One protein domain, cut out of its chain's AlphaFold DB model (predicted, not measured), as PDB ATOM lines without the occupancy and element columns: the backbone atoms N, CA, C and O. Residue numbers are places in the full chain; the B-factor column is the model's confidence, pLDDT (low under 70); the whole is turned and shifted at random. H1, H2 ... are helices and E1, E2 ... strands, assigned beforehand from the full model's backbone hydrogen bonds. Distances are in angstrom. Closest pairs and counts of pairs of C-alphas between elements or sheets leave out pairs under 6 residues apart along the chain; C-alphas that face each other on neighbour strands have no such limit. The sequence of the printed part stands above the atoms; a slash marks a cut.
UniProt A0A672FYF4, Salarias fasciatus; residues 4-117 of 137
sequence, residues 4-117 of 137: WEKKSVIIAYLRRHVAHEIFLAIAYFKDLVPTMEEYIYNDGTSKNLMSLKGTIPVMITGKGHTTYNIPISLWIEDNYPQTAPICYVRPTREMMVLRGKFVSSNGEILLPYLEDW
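This is residues 4 to 117 of the 137 residues of a protein of Salarias fasciatus (UniProt A0A672FYF4). A strongly twisted sheet of four strands is covered on one face by a helical hairpin, H1 and H2, which lies over the E1 and E2 part of the sheet. After the edge strand E4, a long stretch with no named element, residues 90 to 111, leads to the short helix H3, which is not on the sheet. The printed part has 114 residues, with named elements in the order H1 H2 E1 E2 E3 E4 H3; the sheet's order is E1 E2 E3 E4, all antiparallel. The class is mixed, helices and strands, and the whole is compact, with a radius of gyration of the C-alphas of 14.9 A and spans of 42 by 34 by 29 A.

H1, residues 4 to 12, begins at C-alpha 4 (88.679, 48.980, 276.936) and is 12.2 A long. H2, residues 16 to 28, is 19.6 A long. E1, residues 33 to 40, is 19.5 A long and bends by 65 degrees at residue 36. E2, residues 46 to 60, is the longest strand at 34.8 A; it begins at C-alpha 46 (71.907, 68.390, 287.206) and bends by 72 degrees at residue 49. E3, residues 66 to 76, is 29.8 A long, and E4, residues 86 to 89, is 10.7 A long. H3, residues 112 to 115, is 4.9 A long and ends at C-alpha 115 (70.328, 55.035, 304.972).

The sheet is a meander, each strand the antiparallel neighbour of the one before, and each such pair is a hairpin. E1 and E2 have N 35 and O 51 within hydrogen-bond range at 2.9 A, E2 and E3 have N 56 and O 70 at 2.9 A, and E3 and E4 have N 73 and O 88 at 2.9 A. H1 and H2 are on the same face of the sheet, making two layers, helices on one face of a sheet. H1 is over E1 and runs along the strands, at 12 degrees to E1 on the local plane; its closest C-alphas to E1 are those of Lys 6 and Pro 34, 6.1 A apart. H2 is over E2 at a height over the sheet of 10.5 A, and runs along the strands, at 24 degrees to E2 on the local plane. H1 and H2 only just touch, with 3 pairs of C-alphas within 8 A, the closest being those of Ile 10 and Ala 19 at 6.3 A; H2 touches with residues 19 to 22 alone. They run opposite ways at a shallow tilt of 29 degrees. H3 is apart from H1, H2, E1, E2 and E3. In H1 every O i to N i+4 pair is within hydrogen-bond range, in H2 7 of 9 are, and H3 is too short for such a pair.

The C-alphas farthest apart, those of Ala 12 and Gly 64, are 42.9 A from each other. The printed part has no cut. The link from E4 to H3 is long, with 22 residues. The mean pLDDT of the printed part is 85.0; 15 residues are under 70, among them residues 14 to 17, 62 to 64 and 96 to 99.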
ATOM      1  N   TRP A   4      87.845  47.777 276.895       68.44
ATOM      2  CA  TRP A   4      88.679  48.980 276.936       68.44
ATOM      3  C   TRP A   4      87.846  50.255 277.125       68.44
ATOM      4  O   TRP A   4      88.264  51.122 277.883       68.44
ATOM      5  N   GLU A   5      86.638  50.331 276.557       70.19
ATOM      6  CA  GLU A   5      85.724  51.470 276.748       70.19
ATOM      7  C   GLU A   5      85.283  51.574 278.209       70.19
ATOM      8  O   GLU A   5      85.391  52.639 278.815       70.19
ATOM      9  N   LYS A   6      84.898  50.439 278.817       73.12
ATOM     10  CA  LYS A   6      84.549  50.378 280.246       73.12
ATOM     11  C   LYS A   6      85.699  50.893 281.120       73.12
ATOM     12  O   LYS A   6      85.472  51.671 282.041       73.12
ATOM     13  N   LYS A   7      86.941  50.488 280.824       69.44
ATOM     14  CA  LYS A   7      88.133  50.940 281.561       69.44
ATOM     15  C   LYS A   7      88.388  52.436 281.388       69.44
ATOM     16  O   LYS A   7      88.657  53.096 282.383       69.44
ATOM     17  N   SER A   8      88.294  52.965 280.168       72.94
ATOM     18  CA  SER A   8      88.527  54.389 279.895       72.94
ATOM     19  C   SER A   8      87.530  55.285 280.627       72.94
ATOM     20  O   SER A   8      87.937  56.266 281.243       72.94
ATOM     21  N   VAL A   9      86.246  54.912 280.626       76.12
ATOM     22  CA  VAL A   9      85.182  55.642 281.334       76.12
ATOM     23  C   VAL A   9      85.422  55.634 282.843       76.12
ATOM     24  O   VAL A   9      85.360  56.681 283.483       76.12
ATOM     25  N   ILE A  10      85.781  54.474 283.405       74.69
ATOM     26  CA  ILE A  10      86.145  54.351 284.820       74.69
ATOM     27  C   ILE A  10      87.336  55.258 285.135       74.69
ATOM     28  O   ILE A  10      87.233  56.086 286.029       74.69
ATOM     29  N   ILE A  11      88.437  55.153 284.382       69.38
ATOM     30  CA  ILE A  11      89.666  55.937 284.597       69.38
ATOM     31  C   ILE A  11      89.395  57.445 284.552       69.38
ATOM     32  O   ILE A  11      89.902  58.168 285.408       69.38
ATOM     33  N   ALA A  12      88.585  57.911 283.599       66.75
ATOM     34  CA  ALA A  12      88.255  59.328 283.449       66.75
ATOM     35  C   ALA A  12      87.512  59.912 284.665       66.75
ATOM     36  O   ALA A  12      87.639  61.101 284.943       66.75
ATOM     37  N   TYR A  13      86.772  59.085 285.406       70.19
ATOM     38  CA  TYR A  13      85.979  59.518 286.556       70.19
ATOM     39  C   TYR A  13      86.776  59.590 287.879       70.19
ATOM     40  O   TYR A  13      86.263  60.068 288.887       70.19
ATOM     41  N   LEU A  14      88.028  59.109 287.941       64.50
ATOM     42  CA  LEU A  14      88.596  58.671 289.224       64.50
ATOM     43  C   LEU A  14      89.565  59.564 289.993       64.50
ATOM     44  O   LEU A  14      90.712  59.780 289.605       64.50
ATOM     45  N   ARG A  15      89.179  59.750 291.264       64.75
ATOM     46  CA  ARG A  15      90.004  59.505 292.464       64.75
ATOM     47  C   ARG A  15      90.210  57.988 292.659       64.75
ATOM     48  O   ARG A  15      89.241  57.243 292.638       64.75
ATOM     49  N   ARG A  16      91.442  57.510 292.903       61.41
ATOM     50  CA  ARG A  16      91.855  56.074 292.842       61.41
ATOM     51  C   ARG A  16      90.975  55.031 293.569       61.41
ATOM     52  O   ARG A  16      91.057  53.860 293.215       61.41
ATOM     53  N   HIS A  17      90.172  55.403 294.569       65.44
ATOM     54  CA  HIS A  17      89.443  54.449 295.418       65.44
ATOM     55  C   HIS A  17      88.130  53.929 294.807       65.44
ATOM     56  O   HIS A  17      87.885  52.727 294.858       65.44
ATOM     57  N   VAL A  18      87.349  54.779 294.132       78.56
ATOM     58  CA  VAL A  18      86.054  54.389 293.526       78.56
ATOM     59  C   VAL A  18      86.250  53.394 292.366       78.56
ATOM     60  O   VAL A  18      85.392  52.576 292.048       78.56
ATOM     61  N   ALA A  19      87.446  53.403 291.774       82.88
ATOM     62  CA  ALA A  19      87.840  52.642 290.590       82.88
ATOM     63  C   ALA A  19      87.702  51.161 290.816       82.88
ATOM     64  O   ALA A  19      87.227  50.396 289.982       82.88
ATOM     65  N   HIS A  20      88.230  50.798 291.975       84.31
ATOM     66  CA  HIS A  20      88.414  49.449 292.401       84.31
ATOM     67  C   HIS A  20      87.053  48.846 292.709       84.31
ATOM     68  O   HIS A  20      86.762  47.746 292.258       84.31
ATOM     69  N   GLU A  21      86.189  49.597 293.389       85.56
ATOM     70  CA  GLU A  21      84.845  49.147 293.745       85.56
ATOM     71  C   GLU A  21      83.953  49.012 292.510       85.56
ATOM     72  O   GLU A  21      83.312  47.974 292.341       85.56
ATOM     73  N   ILE A  22      84.014  49.965 291.572       88.81
ATOM     74  CA  ILE A  22      83.348  49.824 290.270       88.81
ATOM     75  C   ILE A  22      83.870  48.590 289.524       88.81
ATOM     76  O   ILE A  22      83.078  47.798 289.012       88.81
ATOM     77  N   PHE A  23      85.192  48.406 289.465       89.12
ATOM     78  CA  PHE A  23      85.800  47.271 288.775       89.12
ATOM     79  C   PHE A  23      85.342  45.932 289.364       89.12
ATOM     80  O   PHE A  23      84.986  45.028 288.611       89.12
ATOM     81  N   LEU A  24      85.309  45.810 290.693       90.12
ATOM     82  CA  LEU A  24      84.803  44.619 291.375       90.12
ATOM     83  C   LEU A  24      83.320  44.383 291.062       90.12
ATOM     84  O   LEU A  24      82.945  43.258 290.732       90.12
ATOM     85  N   ALA A  25      82.494  45.433 291.095       91.06
ATOM     86  CA  ALA A  25      81.066  45.331 290.813       91.06
ATOM     87  C   ALA A  25      80.793  44.813 289.392       91.06
ATOM     88  O   ALA A  25      80.049  43.849 289.230       91.06
ATOM     89  N   ILE A  26      81.441  45.379 288.367       92.44
ATOM     90  CA  ILE A  26      81.261  44.938 286.970       92.44
ATOM     91  C   ILE A  26      81.960  43.602 286.674       92.44
ATOM     92  O   ILE A  26      81.620  42.904 285.715       92.44
ATOM     93  N   ALA A  27      82.969  43.234 287.471       91.50
ATOM     94  CA  ALA A  27      83.585  41.917 287.393       91.50
ATOM     95  C   ALA A  27      82.649  40.837 287.947       91.50
ATOM     96  O   ALA A  27      82.643  39.735 287.400       91.50
ATOM     97  N   TYR A  28      81.853  41.148 288.970       92.69
ATOM     98  CA  TYR A  28      80.876  40.232 289.548       92.69
ATOM     99  C   TYR A  28      79.567  40.198 288.738       92.69
ATOM    100  O   TYR A  28      79.144  39.136 288.287       92.69
ATOM    101  N   PHE A  29      78.969  41.360 288.466       93.00
ATOM    102  CA  PHE A  29      77.742  41.505 287.681       93.00
ATOM    103  C   PHE A  29      78.071  41.919 286.243       93.00
ATOM    104  O   PHE A  29      78.267  43.097 285.940       93.00
ATOM    105  N   LYS A  30      78.141  40.938 285.337       92.00
ATOM    106  CA  LYS A  30      78.609  41.143 283.952       92.00
ATOM    107  C   LYS A  30      77.710  42.045 283.108       92.00
ATOM    108  O   LYS A  30      78.214  42.713 282.200       92.00
ATOM    109  N   ASP A  31      76.424  42.090 283.440       93.69
ATOM    110  CA  ASP A  31      75.430  42.907 282.748       93.69
ATOM    111  C   ASP A  31      75.514  44.386 283.137       93.69
ATOM    112  O   ASP A  31      74.926  45.226 282.459       93.69
ATOM    113  N   LEU A  32      76.265  44.730 284.193       94.50
ATOM    114  CA  LEU A  32      76.494  46.121 284.551       94.50
ATOM    115  C   LEU A  32      77.471  46.787 283.576       94.50
ATOM    116  O   LEU A  32      78.573  46.305 283.260       94.50
ATOM    117  N   VAL A  33      77.053  47.954 283.108       93.75
ATOM    118  CA  VAL A  33      77.804  48.820 282.211       93.75
ATOM    119  C   VAL A  33      78.068  50.140 282.934       93.75
ATOM    120  O   VAL A  33      77.109  50.794 283.344       93.75
ATOM    121  N   PRO A  34      79.348  50.516 283.120       92.88
ATOM    122  CA  PRO A  34      79.713  51.827 283.624       92.88
ATOM    123  C   PRO A  34      79.557  52.881 282.526       92.88
ATOM    124  O   PRO A  34      80.102  52.713 281.433       92.88
ATOM    125  N   THR A  35      78.855  53.966 282.835       91.25
ATOM    126  CA  THR A  35      78.569  55.061 281.901       91.25
ATOM    127  C   THR A  35      78.602  56.397 282.636       91.25
ATOM    128  O   THR A  35      78.053  56.508 283.730       91.25
ATOM    129  N   MET A  36      79.203  57.420 282.026       90.69
ATOM    130  CA  MET A  36      79.055  58.808 282.476       90.69
ATOM    131  C   MET A  36      77.778  59.402 281.901       90.69
ATOM    132  O   MET A  36      77.610  59.414 280.683       90.69
ATOM    133  N   GLU A  37      76.896  59.896 282.761       92.31
ATOM    134  CA  GLU A  37      75.615  60.459 282.347       92.31
ATOM    135  C   GLU A  37      75.187  61.633 283.227       92.31
ATOM    136  O   GLU A  37      75.598  61.741 284.382       92.31
ATOM    137  N   GLU A  38      74.319  62.485 282.685       95.25
ATOM    138  CA  GLU A  38      73.683  63.559 283.438       95.25
ATOM    139  C   GLU A  38      72.608  62.991 284.376       95.25
ATOM    140  O   GLU A  38      71.621  62.388 283.951       95.25
ATOM    141  N   TYR A  39      72.816  63.191 285.671       95.00
ATOM    142  CA  TYR A  39      71.855  62.930 286.727       95.00
ATOM    143  C   TYR A  39      71.108  64.218 287.071       95.00
ATOM    144  O   TYR A  39      71.741  65.255 287.251       95.00
ATOM    145  N   ILE A  40      69.781  64.149 287.182       95.25
ATOM    146  CA  ILE A  40      68.921  65.277 287.561       95.25
ATOM    147  C   ILE A  40      68.412  65.028 288.980       95.25
ATOM    148  O   ILE A  40      67.732  64.032 289.235       95.25
ATOM    149  N   TYR A  41      68.746  65.928 289.896       94.06
ATOM    150  CA  TYR A  41      68.315  65.884 291.286       94.06
ATOM    151  C   TYR A  41      66.858  66.327 291.436       94.06
ATOM    152  O   TYR A  41      66.285  67.001 290.579       94.06
ATOM    153  N   ASN A  42      66.257  65.988 292.577       90.50
ATOM    154  CA  ASN A  42      64.871  66.353 292.887       90.50
ATOM    155  C   ASN A  42      64.646  67.876 292.985       90.50
ATOM    156  O   ASN A  42      63.512  68.324 292.846       90.50
ATOM    157  N   ASP A  43      65.700  68.662 293.219       93.50
ATOM    158  CA  ASP A  43      65.654  70.132 293.223       93.50
ATOM    159  C   ASP A  43      65.771  70.750 291.813       93.50
ATOM    160  O   ASP A  43      65.730  71.971 291.665       93.50
ATOM    161  N   GLY A  44      65.893  69.915 290.774       94.31
ATOM    162  CA  GLY A  44      66.028  70.322 289.377       94.31
ATOM    163  C   GLY A  44      67.459  70.635 288.943       94.31
ATOM    164  O   GLY A  44      67.680  70.896 287.760       94.31
ATOM    165  N   THR A  45      68.437  70.598 289.850       96.06
ATOM    166  CA  THR A  45      69.849  70.699 289.466       96.06
ATOM    167  C   THR A  45      70.292  69.439 288.724       96.06
ATOM    168  O   THR A  45      69.689  68.373 288.869       96.06
ATOM    169  N   SER A  46      71.344  69.540 287.911       95.44
ATOM    170  CA  SER A  46      71.907  68.390 287.206       95.44
ATOM    171  C   SER A  46      73.420  68.298 287.354       95.44
ATOM    172  O   SER A  46      74.106  69.284 287.638       95.44
ATOM    173  N   LYS A  47      73.949  67.084 287.198       93.56
ATOM    174  CA  LYS A  47      75.379  66.804 287.310       93.56
ATOM    175  C   LYS A  47      75.766  65.561 286.524       93.56
ATOM    176  O   LYS A  47      75.062  64.560 286.557       93.56
ATOM    177  N   ASN A  48      76.922  65.594 285.867       92.62
ATOM    178  CA  ASN A  48      77.477  64.406 285.222       92.62
ATOM    179  C   ASN A  48      78.079  63.468 286.271       92.62
ATOM    180  O   ASN A  48      79.094  63.796 286.885       92.62
ATOM    181  N   LEU A  49      77.473  62.298 286.441       92.06
ATOM    182  CA  LEU A  49      77.876  61.281 287.404       92.06
ATOM    183  C   LEU A  49      78.221  59.969 286.703       92.06
ATOM    184  O   LEU A  49      77.712  59.650 285.624       92.06
ATOM    185  N   MET A  50      79.069  59.175 287.353       92.12
ATOM    186  CA  MET A  50      79.244  57.783 286.968       92.12
ATOM    187  C   MET A  50      78.005  56.997 287.375       92.12
ATOM    188  O   MET A  50      77.564  57.052 288.524       92.12
ATOM    189  N   SER A  51      77.493  56.205 286.442       93.56
ATOM    190  CA  SER A  51      76.406  55.269 286.676       93.56
ATOM    191  C   SER A  51      76.809  53.847 286.302       93.56
ATOM    192  O   SER A  51      77.567  53.630 285.360       93.56
ATOM    193  N   LEU A  52      76.288  52.863 287.033       95.00
ATOM    194  CA  LEU A  52      76.304  51.452 286.666       95.00
ATOM    195  C   LEU A  52      74.877  51.042 286.321       95.00
ATOM    196  O   LEU A  52      73.994  51.061 287.182       95.00
ATOM    197  N   LYS A  53      74.649  50.669 285.065       95.38
ATOM    198  CA  LYS A  53      73.329  50.263 284.571       95.38
ATOM    199  C   LYS A  53      73.358  48.853 284.026       95.38
ATOM    200  O   LYS A  53      74.309  48.473 283.353       95.38
ATOM    201  N   GLY A  54      72.302  48.100 284.288       94.88
ATOM    202  CA  GLY A  54      72.168  46.727 283.822       94.88
ATOM    203  C   GLY A  54      71.261  45.935 284.742       94.88
ATOM    204  O   GLY A  54      70.434  46.510 285.445       94.88
ATOM    205  N   THR A  55      71.422  44.620 284.750       94.00
ATOM    206  CA  THR A  55      70.619  43.712 285.568       94.00
ATOM    207  C   THR A  55      71.437  43.063 286.671       94.00
ATOM    208  O   THR A  55      72.611  42.741 286.487       94.00
ATOM    209  N   ILE A  56      70.797  42.836 287.818       92.00
ATOM    210  CA  ILE A  56      71.335  42.005 288.897       92.00
ATOM    211  C   ILE A  56      70.406  40.810 289.158       92.00
ATOM    212  O   ILE A  56      69.185  40.985 289.182       92.00
ATOM    213  N   PRO A  57      70.942  39.593 289.348       90.75
ATOM    214  CA  PRO A  57      70.132  38.433 289.693       90.75
ATOM    215  C   PRO A  57      69.660  38.530 291.150       90.75
ATOM    216  O   PRO A  57      70.467  38.641 292.071       90.75
ATOM    217  N   VAL A  58      68.347  38.449 291.365       86.38
ATOM    218  CA  VAL A  58      67.709  38.464 292.687       86.38
ATOM    219  C   VAL A  58      66.814  37.240 292.829       86.38
ATOM    220  O   VAL A  58      65.958  36.983 291.986       86.38
ATOM    221  N   MET A  59      66.995  36.476 293.906       83.31
ATOM    222  CA  MET A  59      66.123  35.345 294.227       83.31
ATOM    223  C   MET A  59      64.884  35.836 294.979       83.31
ATOM    224  O   MET A  59      65.010  36.504 296.004       83.31
ATOM    225  N   ILE A  60      63.686  35.500 294.491       76.19
ATOM    226  CA  ILE A  60      62.420  35.902 295.122       76.19
ATOM    227  C   ILE A  60      61.789  34.688 295.804       76.19
ATOM    228  O   ILE A  60      61.119  33.883 295.168       76.19
ATOM    229  N   THR A  61      61.957  34.586 297.122       70.50
ATOM    230  CA  THR A  61      61.586  33.409 297.931       70.50
ATOM    231  C   THR A  61      60.080  33.092 297.944       70.50
ATOM    232  O   THR A  61      59.690  31.967 298.232       70.50
ATOM    233  N   GLY A  62      59.212  34.058 297.617       67.88
ATOM    234  CA  GLY A  62      57.750  33.906 297.688       67.88
ATOM    235  C   GLY A  62      57.070  33.250 296.475       67.88
ATOM    236  O   GLY A  62      55.882  32.956 296.553       67.88
ATOM    237  N   LYS A  63      57.774  33.028 295.354       60.34
ATOM    238  CA  LYS A  63      57.217  32.444 294.110       60.34
ATOM    239  C   LYS A  63      58.043  31.242 293.615       60.34
ATOM    240  O   LYS A  63      58.296  31.096 292.421       60.34
ATOM    241  N   GLY A  64      58.492  30.403 294.553       64.69
ATOM    242  CA  GLY A  64      59.490  29.356 294.302       64.69
ATOM    243  C   GLY A  64      60.914  29.920 294.251       64.69
ATOM    244  O   GLY A  64      61.101  31.132 294.241       64.69
ATOM    245  N   HIS A  65      61.932  29.055 294.237       76.56
ATOM    246  CA  HIS A  65      63.350  29.436 294.133       76.56
ATOM    247  C   HIS A  65      63.701  29.946 292.722       76.56
ATOM    248  O   HIS A  65      64.533  29.370 292.026       76.56
ATOM    249  N   THR A  66      63.031  31.007 292.277       82.56
ATOM    250  CA  THR A  66      63.224  31.604 290.957       82.56
ATOM    251  C   THR A  66      64.100  32.843 291.091       82.56
ATOM    252  O   THR A  66      63.823  33.747 291.887       82.56
ATOM    253  N   THR A  67      65.164  32.886 290.294       85.44
ATOM    254  CA  THR A  67      66.026  34.059 290.151       85.44
ATOM    255  C   THR A  67      65.495  34.950 289.036       85.44
ATOM    256  O   THR A  67      65.257  34.487 287.923       85.44
ATOM    257  N   TYR A  68      65.340  36.238 289.328       85.81
ATOM    258  CA  TYR A  68      64.918  37.259 288.377       85.81
ATOM    259  C   TYR A  68      66.053  38.250 288.139       85.81
ATOM    260  O   TYR A  68      66.717  38.678 289.079       85.81
ATOM    261  N   ASN A  69      66.246  38.647 286.885       89.88
ATOM    262  CA  ASN A  69      67.194  39.691 286.519       89.88
ATOM    263  C   ASN A  69      66.521  41.050 286.691       89.88
ATOM    264  O   ASN A  69      65.700  41.453 285.867       89.88
ATOM    265  N   ILE A  70      66.835  41.732 287.790       90.38
ATOM    266  CA  ILE A  70      66.229  43.013 288.139       90.38
ATOM    267  C   ILE A  70      67.050  44.139 287.510       90.38
ATOM    268  O   ILE A  70      68.235  44.269 287.833       90.38
ATOM    269  N   PRO A  71      66.462  44.947 286.615       93.94
ATOM    270  CA  PRO A  71      67.145  46.086 286.025       93.94
ATOM    271  C   PRO A  71      67.330  47.199 287.057       93.94
ATOM    272  O   PRO A  71      66.381  47.609 287.730       93.94
ATOM    273  N   ILE A  72      68.555  47.706 287.158       95.00
ATOM    274  CA  ILE A  72      68.944  48.748 288.101       95.00
ATOM    275  C   ILE A  72      69.748  49.862 287.428       95.00
ATOM    276  O   ILE A  72      70.369  49.680 286.378       95.00
ATOM    277  N   SER A  73      69.767  51.019 288.082       95.56
ATOM    278  CA  SER A  73      70.770  52.060 287.869       95.56
ATOM    279  C   SER A  73      71.334  52.496 289.214       95.56
ATOM    280  O   SER A  73      70.570  52.950 290.068       95.56
ATOM    281  N   LEU A  74      72.644  52.384 289.377       95.25
ATOM    282  CA  LEU A  74      73.379  52.869 290.538       95.25
ATOM    283  C   LEU A  74      74.189  54.092 290.123       95.25
ATOM    284  O   LEU A  74      74.908  54.022 289.136       95.25
ATOM    285  N   TRP A  75      74.081  55.183 290.864       94.75
ATOM    286  CA  TRP A  75      74.745  56.454 290.599       94.75
ATOM    287  C   TRP A  75      75.734  56.740 291.715       94.75
ATOM    288  O   TRP A  75      75.419  56.580 292.896       94.75
ATOM    289  N   ILE A  76      76.942  57.132 291.334       92.00
ATOM    290  CA  ILE A  76      78.035  57.391 292.261       92.00
ATOM    291  C   ILE A  76      78.247  58.896 292.314       92.00
ATOM    292  O   ILE A  76      78.414  59.534 291.280       92.00
ATOM    293  N   GLU A  77      78.225  59.445 293.522       90.06
ATOM    294  CA  GLU A  77      78.508  60.853 293.780       90.06
ATOM    295  C   GLU A  77      80.009  61.120 293.907       90.06
ATOM    296  O   GLU A  77      80.782  60.252 294.310       90.06
ATOM    297  N   ASP A  78      80.433  62.361 293.664       84.88
ATOM    298  CA  ASP A  78      81.857  62.739 293.763       84.88
ATOM    299  C   ASP A  78      82.422  62.610 295.186       84.88
ATOM    300  O   ASP A  78      83.635  62.480 295.383       84.88
ATOM    301  N   ASN A  79      81.535  62.691 296.182       85.69
ATOM    302  CA  ASN A  79      81.865  62.522 297.590       85.69
ATOM    303  C   ASN A  79      81.692  61.069 298.050       85.69
ATOM    304  O   ASN A  79      81.601  60.808 299.240       85.69
ATOM    305  N   TYR A  80      81.615  60.110 297.133       85.50
ATOM    306  CA  TYR A  80      81.733  58.702 297.474       85.50
ATOM    307  C   TYR A  80      83.185  58.382 297.908       85.50
ATOM    308  O   TYR A  80      84.136  58.848 297.267       85.50
ATOM    309  N   PRO A  81      83.406  57.569 298.961       87.19
ATOM    310  CA  PRO A  81      82.423  56.785 299.712       87.19
ATOM    311  C   PRO A  81      81.832  57.499 300.935       87.19
ATOM    312  O   PRO A  81      81.183  56.846 301.736       87.19
ATOM    313  N   GLN A  82      82.026  58.805 301.130       85.44
ATOM    314  CA  GLN A  82      81.422  59.524 302.259       85.44
ATOM    315  C   GLN A  82      79.893  59.598 302.159       85.44
ATOM    316  O   GLN A  82      79.220  59.636 303.186       85.44
ATOM    317  N   THR A  83      79.351  59.599 300.942       87.62
ATOM    318  CA  THR A  83      77.914  59.485 300.662       87.62
ATOM    319  C   THR A  83      77.599  58.144 300.007       87.62
ATOM    320  O   THR A  83      78.368  57.669 299.168       87.62
ATOM    321  N   ALA A  84      76.452  57.557 300.355       90.69
ATOM    322  CA  ALA A  84      75.943  56.351 299.711       90.69
ATOM    323  C   ALA A  84      75.716  56.568 298.204       90.69
ATOM    324  O   ALA A  84      75.452  57.695 297.776       90.69
ATOM    325  N   PRO A  85      75.787  55.509 297.383       93.19
ATOM    326  CA  PRO A  85      75.368  55.595 295.995       93.19
ATOM    327  C   PRO A  85      73.840  55.699 295.897       93.19
ATOM    328  O   PRO A  85      73.111  55.051 296.652       93.19
ATOM    329  N   ILE A  86      73.343  56.451 294.915       94.94
ATOM    330  CA  ILE A  86      71.903  56.585 294.662       94.94
ATOM    331  C   ILE A  86      71.459  55.429 293.767       94.94
ATOM    332  O   ILE A  86      72.033  55.200 292.704       94.94
ATOM    333  N   CYS A  87      70.440  54.677 294.174       95.31
ATOM    334  CA  CYS A  87      70.071  53.429 293.512       95.31
ATOM    335  C   CYS A  87      68.606  53.447 293.066       95.31
ATOM    336  O   CYS A  87      67.727  53.813 293.835       95.31
ATOM    337  N   TYR A  88      68.331  52.988 291.845       94.50
ATOM    338  CA  TYR A  88      66.972  52.852 291.314       94.50
ATOM    339  C   TYR A  88      66.753  51.486 290.679       94.50
ATOM    340  O   TYR A  88      67.635  50.970 289.992       94.50
ATOM    341  N   VAL A  89      65.537  50.964 290.809       92.25
ATOM    342  CA  VAL A  89      64.988  49.941 289.916       92.25
ATOM    343  C   VAL A  89      64.519  50.616 288.629       92.25
ATOM    344  O   VAL A  89      63.860  51.655 288.659       92.25
ATOM    345  N   ARG A  90      64.848  50.024 287.482       89.88
ATOM    346  CA  ARG A  90      64.498  50.537 286.151       89.88
ATOM    347  C   ARG A  90      63.627  49.521 285.411       89.88
ATOM    348  O   ARG A  90      64.151  48.815 284.556       89.88
ATOM    349  N   PRO A  91      62.331  49.395 285.750       83.19
ATOM    350  CA  PRO A  91      61.461  48.373 285.163       83.19
ATOM    351  C   PRO A  91      61.481  48.422 283.630       83.19
ATOM    352  O   PRO A  91      61.477  49.503 283.035       83.19
ATOM    353  N   THR A  92      61.478  47.254 282.987       82.00
ATOM    354  CA  THR A  92      61.178  47.171 281.552       82.00
ATOM    355  C   THR A  92      59.688  47.436 281.316       82.00
ATOM    356  O   THR A  92      58.905  47.505 282.265       82.00
ATOM    357  N   ARG A  93      59.266  47.582 280.053       77.06
ATOM    358  CA  ARG A  93      57.858  47.864 279.711       77.06
ATOM    359  C   ARG A  93      56.898  46.779 280.207       77.06
ATOM    360  O   ARG A  93      55.732  47.055 280.458       77.06
ATOM    361  N   GLU A  94      57.402  45.564 280.355       73.50
ATOM    362  CA  GLU A  94      56.672  44.377 280.789       73.50
ATOM    363  C   GLU A  94      56.695  44.207 282.318       73.50
ATOM    364  O   GLU A  94      56.008  43.340 282.857       73.50
ATOM    365  N   MET A  95      57.489  45.014 283.031       75.06
ATOM    366  CA  MET A  95      57.621  44.954 284.483       75.06
ATOM    367  C   MET A  95      56.753  46.010 285.160       75.06
ATOM    368  O   MET A  95      56.727  47.177 284.781       75.06
ATOM    369  N   MET A  96      56.107  45.610 286.251       67.31
ATOM    370  CA  MET A  96      55.442  46.530 287.164       67.31
ATOM    371  C   MET A  96      56.294  46.671 288.425       67.31
ATOM    372  O   MET A  96      56.583  45.675 289.090       67.31
ATOM    373  N   VAL A  97      56.686  47.901 288.774       65.12
ATOM    374  CA  VAL A  97      57.306  48.165 290.080       65.12
ATOM    375  C   VAL A  97      56.214  48.078 291.129       65.12
ATOM    376  O   VAL A  97      55.357  48.956 291.237       65.12
ATOM    377  N   LEU A  98      56.245  47.011 291.916       64.50
ATOM    378  CA  LEU A  98      55.465  46.948 293.138       64.50
ATOM    379  C   LEU A  98      56.205  47.771 294.186       64.50
ATOM    380  O   LEU A  98      57.292  47.388 294.623       64.50
ATOM    381  N   ARG A  99      55.623  48.914 294.574       65.38
ATOM    382  CA  ARG A  99      56.112  49.664 295.736       65.38
ATOM    383  C   ARG A  99      56.153  48.719 296.925       65.38
ATOM    384  O   ARG A  99      55.220  47.947 297.152       65.38
ATOM    385  N   GLY A 100      57.233  48.791 297.679       70.25
ATOM    386  CA  GLY A 100      57.449  47.925 298.822       70.25
ATOM    387  C   GLY A 100      58.274  48.637 299.869       70.25
ATOM    388  O   GLY A 100      58.663  49.787 299.698       70.25
ATOM    389  N   LYS A 101      58.583  47.920 300.949       80.75
ATOM    390  CA  LYS A 101      59.352  48.457 302.076       80.75
ATOM    391  C   LYS A 101      60.673  49.127 301.662       80.75
ATOM    392  O   LYS A 101      61.109  50.041 302.341       80.75
ATOM    393  N   PHE A 102      61.283  48.672 300.567       85.69
ATOM    394  CA  PHE A 102      62.612  49.101 300.128       85.69
ATOM    395  C   PHE A 102      62.630  49.734 298.731       85.69
ATOM    396  O   PHE A 102      63.704  49.914 298.167       85.69
ATOM    397  N   VAL A 103      61.464  50.017 298.138       86.75
ATOM    398  CA  VAL A 103      61.372  50.647 296.811       86.75
ATOM    399  C   VAL A 103      60.276  51.702 296.831       86.75
ATOM    400  O   VAL A 103      59.108  51.391 297.089       86.75
ATOM    401  N   SER A 104      60.660  52.944 296.549       86.19
ATOM    402  CA  SER A 104      59.764  54.096 296.521       86.19
ATOM    403  C   SER A 104      58.865  54.102 295.267       86.19
ATOM    404  O   SER A 104      58.961  53.253 294.377       86.19
ATOM    405  N   SER A 105      57.969  55.089 295.165       83.50
ATOM    406  CA  SER A 105      57.071  55.261 294.015       83.50
ATOM    407  C   SER A 105      57.768  55.597 292.697       83.50
ATOM    408  O   SER A 105      57.218  55.268 291.647       83.50
ATOM    409  N   ASN A 106      58.935  56.243 292.741       85.56
ATOM    410  CA  ASN A 106      59.727  56.586 291.554       85.56
ATOM    411  C   ASN A 106      60.770  55.498 291.214       85.56
ATOM    412  O   ASN A 106      61.542  55.662 290.271       85.56
ATOM    413  N   GLY A 107      60.783  54.389 291.964       88.69
ATOM    414  CA  GLY A 107      61.716  53.279 291.783       88.69
ATOM    415  C   GLY A 107      63.024  53.412 292.564       88.69
ATOM    416  O   GLY A 107      63.873  52.534 292.427       88.69
ATOM    417  N   GLU A 108      63.207  54.460 293.371       92.62
ATOM    418  CA  GLU A 108      64.375  54.605 294.248       92.62
ATOM    419  C   GLU A 108      64.437  53.469 295.273       92.62
ATOM    420  O   GLU A 108      63.430  53.096 295.879       92.62
ATOM    421  N   ILE A 109      65.627  52.905 295.443       92.44
ATOM    422  CA  ILE A 109      65.903  51.806 296.360       92.44
ATOM    423  C   ILE A 109      66.256  52.399 297.725       92.44
ATOM    424  O   ILE A 109      67.278  53.058 297.879       92.44
ATOM    425  N   LEU A 110      65.420  52.111 298.718       90.44
ATOM    426  CA  LEU A 110      65.497  52.625 300.086       90.44
ATOM    427  C   LEU A 110      65.873  51.484 301.038       90.44
ATOM    428  O   LEU A 110      65.045  50.968 301.786       90.44
ATOM    429  N   LEU A 111      67.104  50.985 300.922       89.06
ATOM    430  CA  LEU A 111      67.607  49.931 301.805       89.06
ATOM    431  C   LEU A 111      68.184  50.553 303.083       89.06
ATOM    432  O   LEU A 111      68.928  51.522 302.966       89.06
ATOM    433  N   PRO A 112      67.988  49.943 304.270       88.12
ATOM    434  CA  PRO A 112      68.592  50.432 305.512       88.12
ATOM    435  C   PRO A 112      70.114  50.595 305.419       88.12
ATOM    436  O   PRO A 112      70.684  51.491 306.016       88.12
ATOM    437  N   TYR A 113      70.780  49.767 304.610       86.25
ATOM    438  CA  TYR A 113      72.216  49.887 304.346       86.25
ATOM    439  C   TYR A 113      72.616  51.189 303.620       86.25
ATOM    440  O   TYR A 113      73.728  51.671 303.802       86.25
ATOM    441  N   LEU A 114      71.733  51.741 302.783       87.81
ATOM    442  CA  LEU A 114      71.951  53.023 302.106       87.81
ATOM    443  C   LEU A 114      71.632  54.207 303.031       87.81
ATOM    444  O   LEU A 114      72.268  55.248 302.909       87.81
ATOM    445  N   GLU A 115      70.678  54.035 303.953       85.00
ATOM    446  CA  GLU A 115      70.328  55.035 304.972       85.00
ATOM    447  C   GLU A 115      71.424  55.140 306.045       85.00
ATOM    448  O   GLU A 115      71.967  56.218 306.280       85.00
ATOM    449  N   ASP A 116      71.828  54.006 306.622       85.88
ATOM    450  CA  ASP A 116      72.908  53.894 307.607       85.88
ATOM    451  C   ASP A 116      74.257  53.644 306.920       85.88
ATOM    452  O   ASP A 116      74.999  52.704 307.239       85.88
ATOM    453  N   TRP A 117      74.584  54.488 305.942       87.00
ATOM    454  CA  TRP A 117      75.831  54.388 305.198       87.00
ATOM    455  C   TRP A 117      77.032  54.744 306.082       87.00
ATOM    456  O   TRP A 117      77.519  55.875 306.139       87.00
TER     457      TRP A 117